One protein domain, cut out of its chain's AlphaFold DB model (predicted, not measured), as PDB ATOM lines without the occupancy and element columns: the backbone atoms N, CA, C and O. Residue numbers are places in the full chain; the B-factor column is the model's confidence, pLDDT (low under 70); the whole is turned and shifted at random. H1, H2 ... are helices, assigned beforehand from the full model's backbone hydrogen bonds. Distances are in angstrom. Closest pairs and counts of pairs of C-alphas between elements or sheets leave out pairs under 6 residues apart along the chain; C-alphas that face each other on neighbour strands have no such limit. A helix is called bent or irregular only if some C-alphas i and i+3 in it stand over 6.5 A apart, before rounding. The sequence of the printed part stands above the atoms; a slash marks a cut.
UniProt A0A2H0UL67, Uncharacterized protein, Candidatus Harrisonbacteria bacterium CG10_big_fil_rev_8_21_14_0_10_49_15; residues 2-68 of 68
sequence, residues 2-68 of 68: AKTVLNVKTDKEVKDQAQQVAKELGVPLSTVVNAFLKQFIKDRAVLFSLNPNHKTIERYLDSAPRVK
ATOM      1  N   ALA A   2     -29.802  84.616  23.606       85.00
ATOM      2  CA  ALA A   2     -28.947  83.805  22.742       85.00
ATOM      3  C   ALA A   2     -29.007  84.312  21.292       85.00
ATOM      4  O   ALA A   2     -30.088  84.582  20.770       85.00
ATOM      5  N   LYS A   3     -27.843  84.465  20.652       87.56
ATOM      6  CA  LYS A   3     -27.753  84.746  19.215       87.56
ATOM      7  C   LYS A   3     -27.777  83.416  18.469       87.56
ATOM      8  O   LYS A   3     -27.092  82.484  18.876       87.56
ATOM      9  N   THR A   4     -28.542  83.348  17.388       94.06
ATOM     10  CA  THR A   4     -28.561  82.196  16.480       94.06
ATOM     11  C   THR A   4     -28.026  82.599  15.110       94.06
ATOM     12  O   THR A   4     -27.987  83.787  14.778       94.06
ATOM     13  N   VAL A   5     -27.585  81.617  14.329       93.56
ATOM     14  CA  VAL A   5     -27.073  81.828  12.972       93.56
ATOM     15  C   VAL A   5     -28.233  81.764  11.984       93.56
ATOM     16  O   VAL A   5     -29.020  80.820  12.000       93.56
ATOM     17  N   LEU A   6     -28.313  82.755  11.095       93.56
ATOM     18  CA  LEU A   6     -29.246  82.776   9.973       93.56
ATOM     19  C   LEU A   6     -28.464  82.587   8.671       93.56
ATOM     20  O   LEU A   6     -27.642  83.431   8.319       93.56
ATOM     21  N   ASN A   7     -28.733  81.494   7.956       94.56
ATOM     22  CA  ASN A   7     -28.077  81.179   6.690       94.56
ATOM     23  C   ASN A   7     -29.050  81.406   5.523       94.56
ATOM     24  O   ASN A   7     -30.065  80.720   5.426       94.56
ATOM     25  N   VAL A   8     -28.744  82.361   4.640       92.50
ATOM     26  CA  VAL A   8     -29.603  82.742   3.503       92.50
ATOM     27  C   VAL A   8     -28.835  82.556   2.199       92.50
ATOM     28  O   VAL A   8     -27.722  83.062   2.055       92.50
ATOM     29  N   LYS A   9     -29.432  81.834   1.244       93.88
ATOM     30  CA  LYS A   9     -28.925  81.740  -0.131       93.88
ATOM     31  C   LYS A   9     -29.468  82.916  -0.938       93.88
ATOM     32  O   LYS A   9     -30.658  83.203  -0.878       93.88
ATOM     33  N   THR A  10     -28.593  83.589  -1.672       92.31
ATOM     34  CA  THR A  10     -28.924  84.717  -2.546       92.31
ATOM     35  C   THR A  10     -27.856  84.827  -3.630       92.31
ATOM     36  O   THR A  10     -26.784  84.223  -3.501       92.31
ATOM     37  N   ASP A  11     -28.140  85.590  -4.677       96.56
ATOM     38  CA  ASP A  11     -27.182  85.858  -5.737       96.56
ATOM     39  C   ASP A  11     -26.005  86.676  -5.211       96.56
ATOM     40  O   ASP A  11     -26.143  87.570  -4.368       96.56
ATOM     41  N   LYS A  12     -24.811  86.369  -5.725       95.19
ATOM     42  CA  LYS A  12     -23.578  87.048  -5.321       95.19
ATOM     43  C   LYS A  12     -23.670  88.557  -5.555       95.19
ATOM     44  O   LYS A  12     -23.313  89.327  -4.669       95.19
ATOM     45  N   GLU A  13     -24.193  88.959  -6.709       95.19
ATOM     46  CA  GLU A  13     -24.336  90.366  -7.085       95.19
ATOM     47  C   GLU A  13     -25.265  91.119  -6.128       95.19
ATOM     48  O   GLU A  13     -24.903  92.185  -5.635       95.19
ATOM     49  N   VAL A  14     -26.408  90.522  -5.774       94.44
ATOM     50  CA  VAL A  14     -27.366  91.099  -4.817       94.44
ATOM     51  C   VAL A  14     -26.718  91.288  -3.446       94.44
ATOM     52  O   VAL A  14     -26.868  92.340  -2.824       94.44
ATOM     53  N   LYS A  15     -25.962  90.293  -2.969       94.88
ATOM     54  CA  LYS A  15     -25.238  90.386  -1.695       94.88
ATOM     55  C   LYS A  15     -24.189  91.497  -1.714       94.88
ATOM     56  O   LYS A  15     -24.094  92.252  -0.745       94.88
ATOM     57  N   ASP A  16     -23.403  91.570  -2.783       97.12
ATOM     58  CA  ASP A  16     -22.308  92.530  -2.912       97.12
ATOM     59  C   ASP A  16     -22.869  93.967  -2.993       97.12
ATOM     60  O   ASP A  16     -22.404  94.852  -2.270       97.12
ATOM     61  N   GLN A  17     -23.954  94.178  -3.748       96.50
ATOM     62  CA  GLN A  17     -24.685  95.451  -3.797       96.50
ATOM     63  C   GLN A  17     -25.298  95.829  -2.443       96.50
ATOM     64  O   GLN A  17     -25.091  96.941  -1.960       96.50
ATOM     65  N   ALA A  18     -26.008  94.909  -1.783       95.62
ATOM     66  CA  ALA A  18     -26.607  95.176  -0.475       95.62
ATOM     67  C   ALA A  18     -25.546  95.534   0.577       95.62
ATOM     68  O   ALA A  18     -25.766  96.396   1.431       95.62
ATOM     69  N   GLN A  19     -24.376  94.893   0.516       97.06
ATOM     70  CA  GLN A  19     -23.263  95.212   1.400       97.06
ATOM     71  C   GLN A  19     -22.676  96.598   1.113       97.06
ATOM     72  O   GLN A  19     -22.321  97.296   2.062       97.06
ATOM     73  N   GLN A  20     -22.584  96.997  -0.155       97.31
ATOM     74  CA  GLN A  20     -22.126  98.330  -0.540       97.31
ATOM     75  C   GLN A  20     -23.078  99.419  -0.024       97.31
ATOM     76  O   GLN A  20     -22.635 100.331   0.669       97.31
ATOM     77  N   VAL A  21     -24.388  99.253  -0.229       97.00
ATOM     78  CA  VAL A  21     -25.406 100.187   0.285       97.00
ATOM     79  C   VAL A  21     -25.358 100.278   1.814       97.00
ATOM     80  O   VAL A  21     -25.400 101.366   2.383       97.00
ATOM     81  N   ALA A  22     -25.215  99.150   2.516       95.88
ATOM     82  CA  ALA A  22     -25.090  99.161   3.974       95.88
ATOM     83  C   ALA A  22     -23.833  99.919   4.449       95.88
ATOM     84  O   ALA A  22     -23.900 100.679   5.416       95.88
ATOM     85  N   LYS A  23     -22.703  99.762   3.742       96.50
ATOM     86  CA  LYS A  23     -21.462 100.502   4.024       96.50
ATOM     87  C   LYS A  23     -21.627 102.004   3.816       96.50
ATOM     88  O   LYS A  23     -21.141 102.763   4.645       96.50
ATOM     89  N   GLU A  24     -22.320 102.424   2.761       97.00
ATOM     90  CA  GLU A  24     -22.631 103.838   2.504       97.00
ATOM     91  C   GLU A  24     -23.488 104.448   3.620       97.00
ATOM     92  O   GLU A  24     -23.289 105.598   4.000       97.00
ATOM     93  N   LEU A  25     -24.373 103.648   4.219       94.88
ATOM     94  CA  LEU A  25     -25.147 104.016   5.411       94.88
ATOM     95  C   LEU A  25     -24.336 103.956   6.722       94.88
ATOM     96  O   LEU A  25     -24.871 104.263   7.787       94.88
ATOM     97  N   GLY A  26     -23.067 103.538   6.679       96.62
ATOM     98  CA  GLY A  26     -22.191 103.439   7.848       96.62
ATOM     99  C   GLY A  26     -22.508 102.268   8.783       96.62
ATOM    100  O   GLY A  26     -22.103 102.283   9.945       96.62
ATOM    101  N   VAL A  27     -23.231 101.246   8.308       96.50
ATOM    102  CA  VAL A  27     -23.672 100.113   9.135       96.50
ATOM    103  C   VAL A  27     -23.330  98.755   8.508       96.50
ATOM    104  O   VAL A  27     -23.325  98.594   7.290       96.50
ATOM    105  N   PRO A  28     -23.078  97.709   9.315       96.94
ATOM    106  CA  PRO A  28     -22.952  96.353   8.791       96.94
ATOM    107  C   PRO A  28     -24.257  95.862   8.151       96.94
ATOM    108  O   PRO A  28     -25.341  96.071   8.697       96.94
ATOM    109  N   LEU A  29     -24.157  95.096   7.059       95.88
ATOM    110  CA  LEU A  29     -25.316  94.456   6.417       95.88
ATOM    111  C   LEU A  29     -26.144  93.613   7.405       95.88
ATOM    112  O   LEU A  29     -27.370  93.614   7.357       95.88
ATOM    113  N   SER A  30     -25.494  92.936   8.353       95.00
ATOM    114  CA  SER A  30     -26.181  92.168   9.397       95.00
ATOM    115  C   SER A  30     -27.054  93.040  10.304       95.00
ATOM    116  O   SER A  30     -28.100  92.581  10.759       95.00
ATOM    117  N   THR A  31     -26.671  94.293  10.558       95.75
ATOM    118  CA  THR A  31     -27.487  95.251  11.318       95.75
ATOM    119  C   THR A  31     -28.762  95.582  10.558       95.75
ATOM    120  O   THR A  31     -29.843  95.532  11.142       95.75
ATOM    121  N   VAL A  32     -28.642  95.837   9.253       95.56
ATOM    122  CA  VAL A  32     -29.781  96.112   8.368       95.56
ATOM    123  C   VAL A  32     -30.738  94.921   8.352       95.56
ATOM    124  O   VAL A  32     -31.918  95.083   8.652       95.56
ATOM    125  N   VAL A  33     -30.232  93.706   8.116       94.44
ATOM    126  CA  VAL A  33     -31.051  92.480   8.106       94.44
ATOM    127  C   VAL A  33     -31.768  92.279   9.444       94.44
ATOM    128  O   VAL A  33     -32.974  92.044   9.470       94.44
ATOM    129  N   ASN A  34     -31.069  92.428  10.571       94.56
ATOM    130  CA  ASN A  34     -31.687  92.287  11.891       94.56
ATOM    131  C   ASN A  34     -32.754  93.359  12.167       94.56
ATOM    132  O   ASN A  34     -33.753  93.064  12.825       94.56
ATOM    133  N   ALA A  35     -32.559  94.591  11.691       93.69
ATOM    134  CA  ALA A  35     -33.555  95.652  11.803       93.69
ATOM    135  C   ALA A  35     -34.807  95.328  10.976       93.69
ATOM    136  O   ALA A  35     -35.915  95.405  11.503       93.69
ATOM    137  N   PHE A  36     -34.633  94.866   9.733       92.06
ATOM    138  CA  PHE A  36     -35.740  94.420   8.886       92.06
ATOM    139  C   PHE A  36     -36.510  93.244   9.491       92.06
ATOM    140  O   PHE A  36     -37.734  93.258   9.461       92.06
ATOM    141  N   LEU A  37     -35.835  92.265  10.102       93.25
ATOM    142  CA  LEU A  37     -36.514  91.159  10.789       93.25
ATOM    143  C   LEU A  37     -37.385  91.658  11.950       93.25
ATOM    144  O   LEU A  37     -38.519  91.215  12.107       93.25
ATOM    145  N   LYS A  38     -36.887  92.613  12.746       93.56
ATOM    146  CA  LYS A  38     -37.677  93.235  13.822       93.56
ATOM    147  C   LYS A  38     -38.870  94.014  13.273       93.56
ATOM    148  O   LYS A  38     -39.957  93.921  13.840       93.56
ATOM    149  N   GLN A  39     -38.669  94.751  12.185       91.38
ATOM    150  CA  GLN A  39     -39.730  95.504  11.524       91.38
ATOM    151  C   GLN A  39     -40.807  94.564  10.971       91.38
ATOM    152  O   GLN A  39     -41.985  94.763  11.234       91.38
ATOM    153  N   PHE A  40     -40.404  93.476  10.311       90.44
ATOM    154  CA  PHE A  40     -41.312  92.452   9.801       90.44
ATOM    155  C   PHE A  40     -42.169  91.825  10.912       90.44
ATOM    156  O   PHE A  40     -43.379  91.678  10.752       90.44
ATOM    157  N   ILE A  41     -41.570  91.515  12.067       91.19
ATOM    158  CA  ILE A  41     -42.307  91.010  13.238       91.19
ATOM    159  C   ILE A  41     -43.317  92.050  13.744       91.19
ATOM    160  O   ILE A  41     -44.441  91.689  14.099       91.19
ATOM    161  N   LYS A  42     -42.916  93.326  13.796       92.88
ATOM    162  CA  LYS A  42     -43.752  94.426  14.288       92.88
ATOM    163  C   LYS A  42     -44.953  94.674  13.378       92.88
ATOM    164  O   LYS A  42     -46.070  94.787  13.873       92.88
ATOM    165  N   ASP A  43     -44.717  94.728  12.075       91.88
ATOM    166  CA  ASP A  43     -45.728  95.126  11.099       91.88
ATOM    167  C   ASP A  43     -46.633  93.958  10.696       91.88
ATOM    168  O   ASP A  43     -47.743  94.179  10.223       91.88
ATOM    169  N   ARG A  44     -46.167  92.708  10.872       86.12
ATOM    170  CA  ARG A  44     -46.840  91.481  10.398       86.12
ATOM    171  C   ARG A  44     -47.224  91.535   8.914       86.12
ATOM    172  O   ARG A  44     -48.135  90.841   8.471       86.12
ATOM    173  N   ALA A  45     -46.515  92.357   8.151       78.25
ATOM    174  CA  ALA A  45     -46.742  92.610   6.744       78.25
ATOM    175  C   ALA A  45     -45.394  92.839   6.056       78.25
ATOM    176  O   ALA A  45     -44.426  93.279   6.679       78.25
ATOM    177  N   VAL A  46     -45.339  92.546   4.760       79.12
ATOM    178  CA  VAL A  46     -44.213  92.917   3.898       79.12
ATOM    179  C   VAL A  46     -44.763  93.822   2.812       79.12
ATOM    180  O   VAL A  46     -45.684  93.434   2.093       79.12
ATOM    181  N   LEU A  47     -44.208  95.028   2.694       68.44
ATOM    182  CA  LEU A  47     -44.537  95.922   1.595       68.44
ATOM    183  C   LEU A  47     -43.682  95.556   0.384       68.44
ATOM    184  O   LEU A  47     -42.476  95.795   0.354       68.44
ATOM    185  N   PHE A  48     -44.328  94.991  -0.623       62.09
ATOM    186  CA  PHE A  48     -43.739  94.804  -1.935       62.09
ATOM    187  C   PHE A  48     -44.125  96.002  -2.803       62.09
ATOM    188  O   PHE A  48     -45.269  96.117  -3.236       62.09
ATOM    189  N   SER A  49     -43.189  96.929  -3.015       55.22
ATOM    190  CA  SER A  49     -43.411  98.049  -3.935       55.22
ATOM    191  C   SER A  49     -43.128  97.610  -5.370       55.22
ATOM    192  O   SER A  49     -42.047  97.096  -5.664       55.22
ATOM    193  N   LEU A  50     -44.080  97.860  -6.268       49.28
ATOM    194  CA  LEU A  50     -43.945  97.686  -7.715       49.28
ATOM    195  C   LEU A  50     -43.131  98.838  -8.328       49.28
ATOM    196  O   LEU A  50     -43.588  99.515  -9.246       49.28
ATOM    197  N   ASN A  51     -41.922  99.089  -7.823       50.84
ATOM    198  CA  ASN A  51     -41.001  99.966  -8.537       50.84
ATOM    199  C   ASN A  51     -40.628  99.268  -9.865       50.84
ATOM    200  O   ASN A  51     -40.087  98.160  -9.816       50.84
ATOM    201  N   PRO A  52     -40.877  99.879 -11.045       49.56
ATOM    202  CA  PRO A  52     -40.745  99.224 -12.358       49.56
ATOM    203  C   PRO A  52     -39.357  98.649 -12.686       49.56
ATOM    204  O   PRO A  52     -39.208  97.906 -13.652       49.56
ATOM    205  N   ASN A  53     -38.338  98.971 -11.886       52.75
ATOM    206  CA  ASN A  53     -36.948  98.580 -12.113       52.75
ATOM    207  C   ASN A  53     -36.531  97.255 -11.455       52.75
ATOM    208  O   ASN A  53     -35.377  96.865 -11.598       52.75
ATOM    209  N   HIS A  54     -37.422  96.535 -10.769       49.34
ATOM    210  CA  HIS A  54     -37.090  95.218 -10.213       49.34
ATOM    211  C   HIS A  54     -38.205  94.213 -10.526       49.34
ATOM    212  O   HIS A  54     -39.134  93.991  -9.752       49.34
ATOM    213  N   LYS A  55     -38.124  93.619 -11.723       46.50
ATOM    214  CA  LYS A  55     -38.961  92.486 -12.134       46.50
ATOM    215  C   LYS A  55     -38.798  91.368 -11.103       46.50
ATOM    216  O   LYS A  55     -37.670  90.923 -10.921       46.50
ATOM    217  N   THR A  56     -39.884  90.931 -10.459       51.72
ATOM    218  CA  THR A  56     -40.222  89.524 -10.106       51.72
ATOM    219  C   THR A  56     -41.209  89.497  -8.929       51.72
ATOM    220  O   THR A  56     -40.828  89.140  -7.821       51.72
ATOM    221  N   ILE A  57     -42.486  89.858  -9.132       51.16
ATOM    222  CA  ILE A  57     -43.557  89.561  -8.147       51.16
ATOM    223  C   ILE A  57     -44.900  89.208  -8.822       51.16
ATOM    224  O   ILE A  57     -45.957  89.362  -8.228       51.16
ATOM    225  N   GLU A  58     -44.918  88.698 -10.056       50.62
ATOM    226  CA  GLU A  58     -46.188  88.194 -10.622       50.62
ATOM    227  C   GLU A  58     -46.551  86.797 -10.093       50.62
ATOM    228  O   GLU A  58     -47.721  86.448 -10.008       50.62
ATOM    229  N   ARG A  59     -45.573  85.997  -9.643       51.44
ATOM    230  CA  ARG A  59     -45.818  84.587  -9.288       51.44
ATOM    231  C   ARG A  59     -46.283  84.343  -7.844       51.44
ATOM    232  O   ARG A  59     -46.809  83.273  -7.554       51.44
ATOM    233  N   TYR A  60     -46.104  85.305  -6.936       54.06
ATOM    234  CA  TYR A  60     -46.388  85.109  -5.504       54.06
ATOM    235  C   TYR A  60     -47.757  85.627  -5.048       54.06
ATOM    236  O   TYR A  60     -48.276  85.140  -4.047       54.06
ATOM    237  N   LEU A  61     -48.369  86.570  -5.771       54.59
ATOM    238  CA  LEU A  61     -49.656  87.151  -5.365       54.59
ATOM    239  C   LEU A  61     -50.862  86.279  -5.743       54.59
ATOM    240  O   LEU A  61     -51.885  86.347  -5.068       54.59
ATOM    241  N   ASP A  62     -50.727  85.414  -6.750       56.59
ATOM    242  CA  ASP A  62     -51.825  84.560  -7.226       56.59
ATOM    243  C   ASP A  62     -52.019  83.282  -6.382       56.59
ATOM    244  O   ASP A  62     -53.036  82.603  -6.474       56.59
ATOM    245  N   SER A  63     -51.052  82.951  -5.514       56.19
ATOM    246  CA  SER A  63     -51.067  81.736  -4.677       56.19
ATOM    247  C   SER A  63     -51.249  81.994  -3.180       56.19
ATOM    248  O   SER A  63     -51.374  81.042  -2.409       56.19
ATOM    249  N   ALA A  64     -51.286  83.255  -2.743       51.97
ATOM    250  CA  ALA A  64     -51.513  83.572  -1.339       51.97
ATOM    251  C   ALA A  64     -53.009  83.399  -1.008       51.97
ATOM    252  O   ALA A  64     -53.842  84.114  -1.576       51.97
ATOM    253  N   PRO A  65     -53.394  82.474  -0.105       52.81
ATOM    254  CA  PRO A  65     -54.786  82.323   0.281       52.81
ATOM    255  C   PRO A  65     -55.250  83.627   0.926       52.81
ATOM    256  O   PRO A  65     -54.667  84.096   1.906       52.81
ATOM    257  N   ARG A  66     -56.304  84.221   0.358       59.06
ATOM    258  CA  ARG A  66     -56.985  85.360   0.972       59.06
ATOM    259  C   ARG A  66     -57.533  84.881   2.309       59.06
ATOM    260  O   ARG A  66     -58.451  84.063   2.345       59.06
ATOM    261  N   VAL A  67     -56.930  85.350   3.396       56.81
ATOM    262  CA  VAL A  67     -57.486  85.160   4.734       56.81
ATOM    263  C   VAL A  67     -58.820  85.911   4.744       56.81
ATOM    264  O   VAL A  67     -58.842  87.107   4.453       56.81
ATOM    265  N   LYS A  68     -59.917  85.170   4.940       41.62
ATOM    266  CA  LYS A  68     -61.263  85.727   5.128       41.62
ATOM    267  C   LYS A  68     -61.326  86.579   6.387       41.62
ATOM    268  O   LYS A  68     -60.676  86.181   7.379       41.62
TER     269      LYS A  68
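AT A GLANCE: This is residues 2 to 68 of the 68 residues of an uncharacterized protein of Candidatus Harrisonbacteria bacterium CG10_big_fil_rev_8_21_14_0_10_49_15 (UniProt A0A2H0UL67). An extended lead-in brings you to two helices, H1 and H2, that meet as an L; from the far end of H2 a loose tail swings away, bearing the tiny H3, and its residues 58 to 68 stick out. The 67 printed residues hold three named helices, H1, H2, H3 in order, and no named strand; the class is all helix, with 32 residues in helices, under half. The whole is loose, radius of gyration of the C-alphas 14.8 A, spanning 41 by 34 by 21 A.

HOW THE PARTS SIT: Look at H1, residues 12 to 24, and H2, residues 29 to 43: they touch, closest at the C-alphas of Ala 22 and Leu 29, 5.3 A apart, with residues 18 to 23 and 29 to 32 alone. Their lines are about perpendicular, 90 degrees. H3, residues 58 to 61, is apart from both. In H1 and H2 every O i to N i+4 pair is within hydrogen-bond range; H3 is too short for one, and 0 of its 1 O i to N i+3 pair is within range.

IN THESE COORDINATES: Find C-alpha 12 at (-23.578, 87.048, -5.321); H1 runs 18.5 A from there. H2 runs 21.0 A to C-alpha 43 at (-45.728, 95.126, 11.099). H3 is neither bent nor irregular, but only just: its first and last C-alphas, C-alpha 58 at (-46.188, 88.194, -10.622) and C-alpha 61 at (-49.656, 87.151, -5.365), are 6.4 A apart.

THE WHOLE: The C-alphas farthest apart, of Gly 26 and Lys 68, are 43.0 A apart. The printed part has no cut; H1 to H2 is a tight link, H2 to H3 a long one of 14 residues. Residues 47 to 68 are under pLDDT 70.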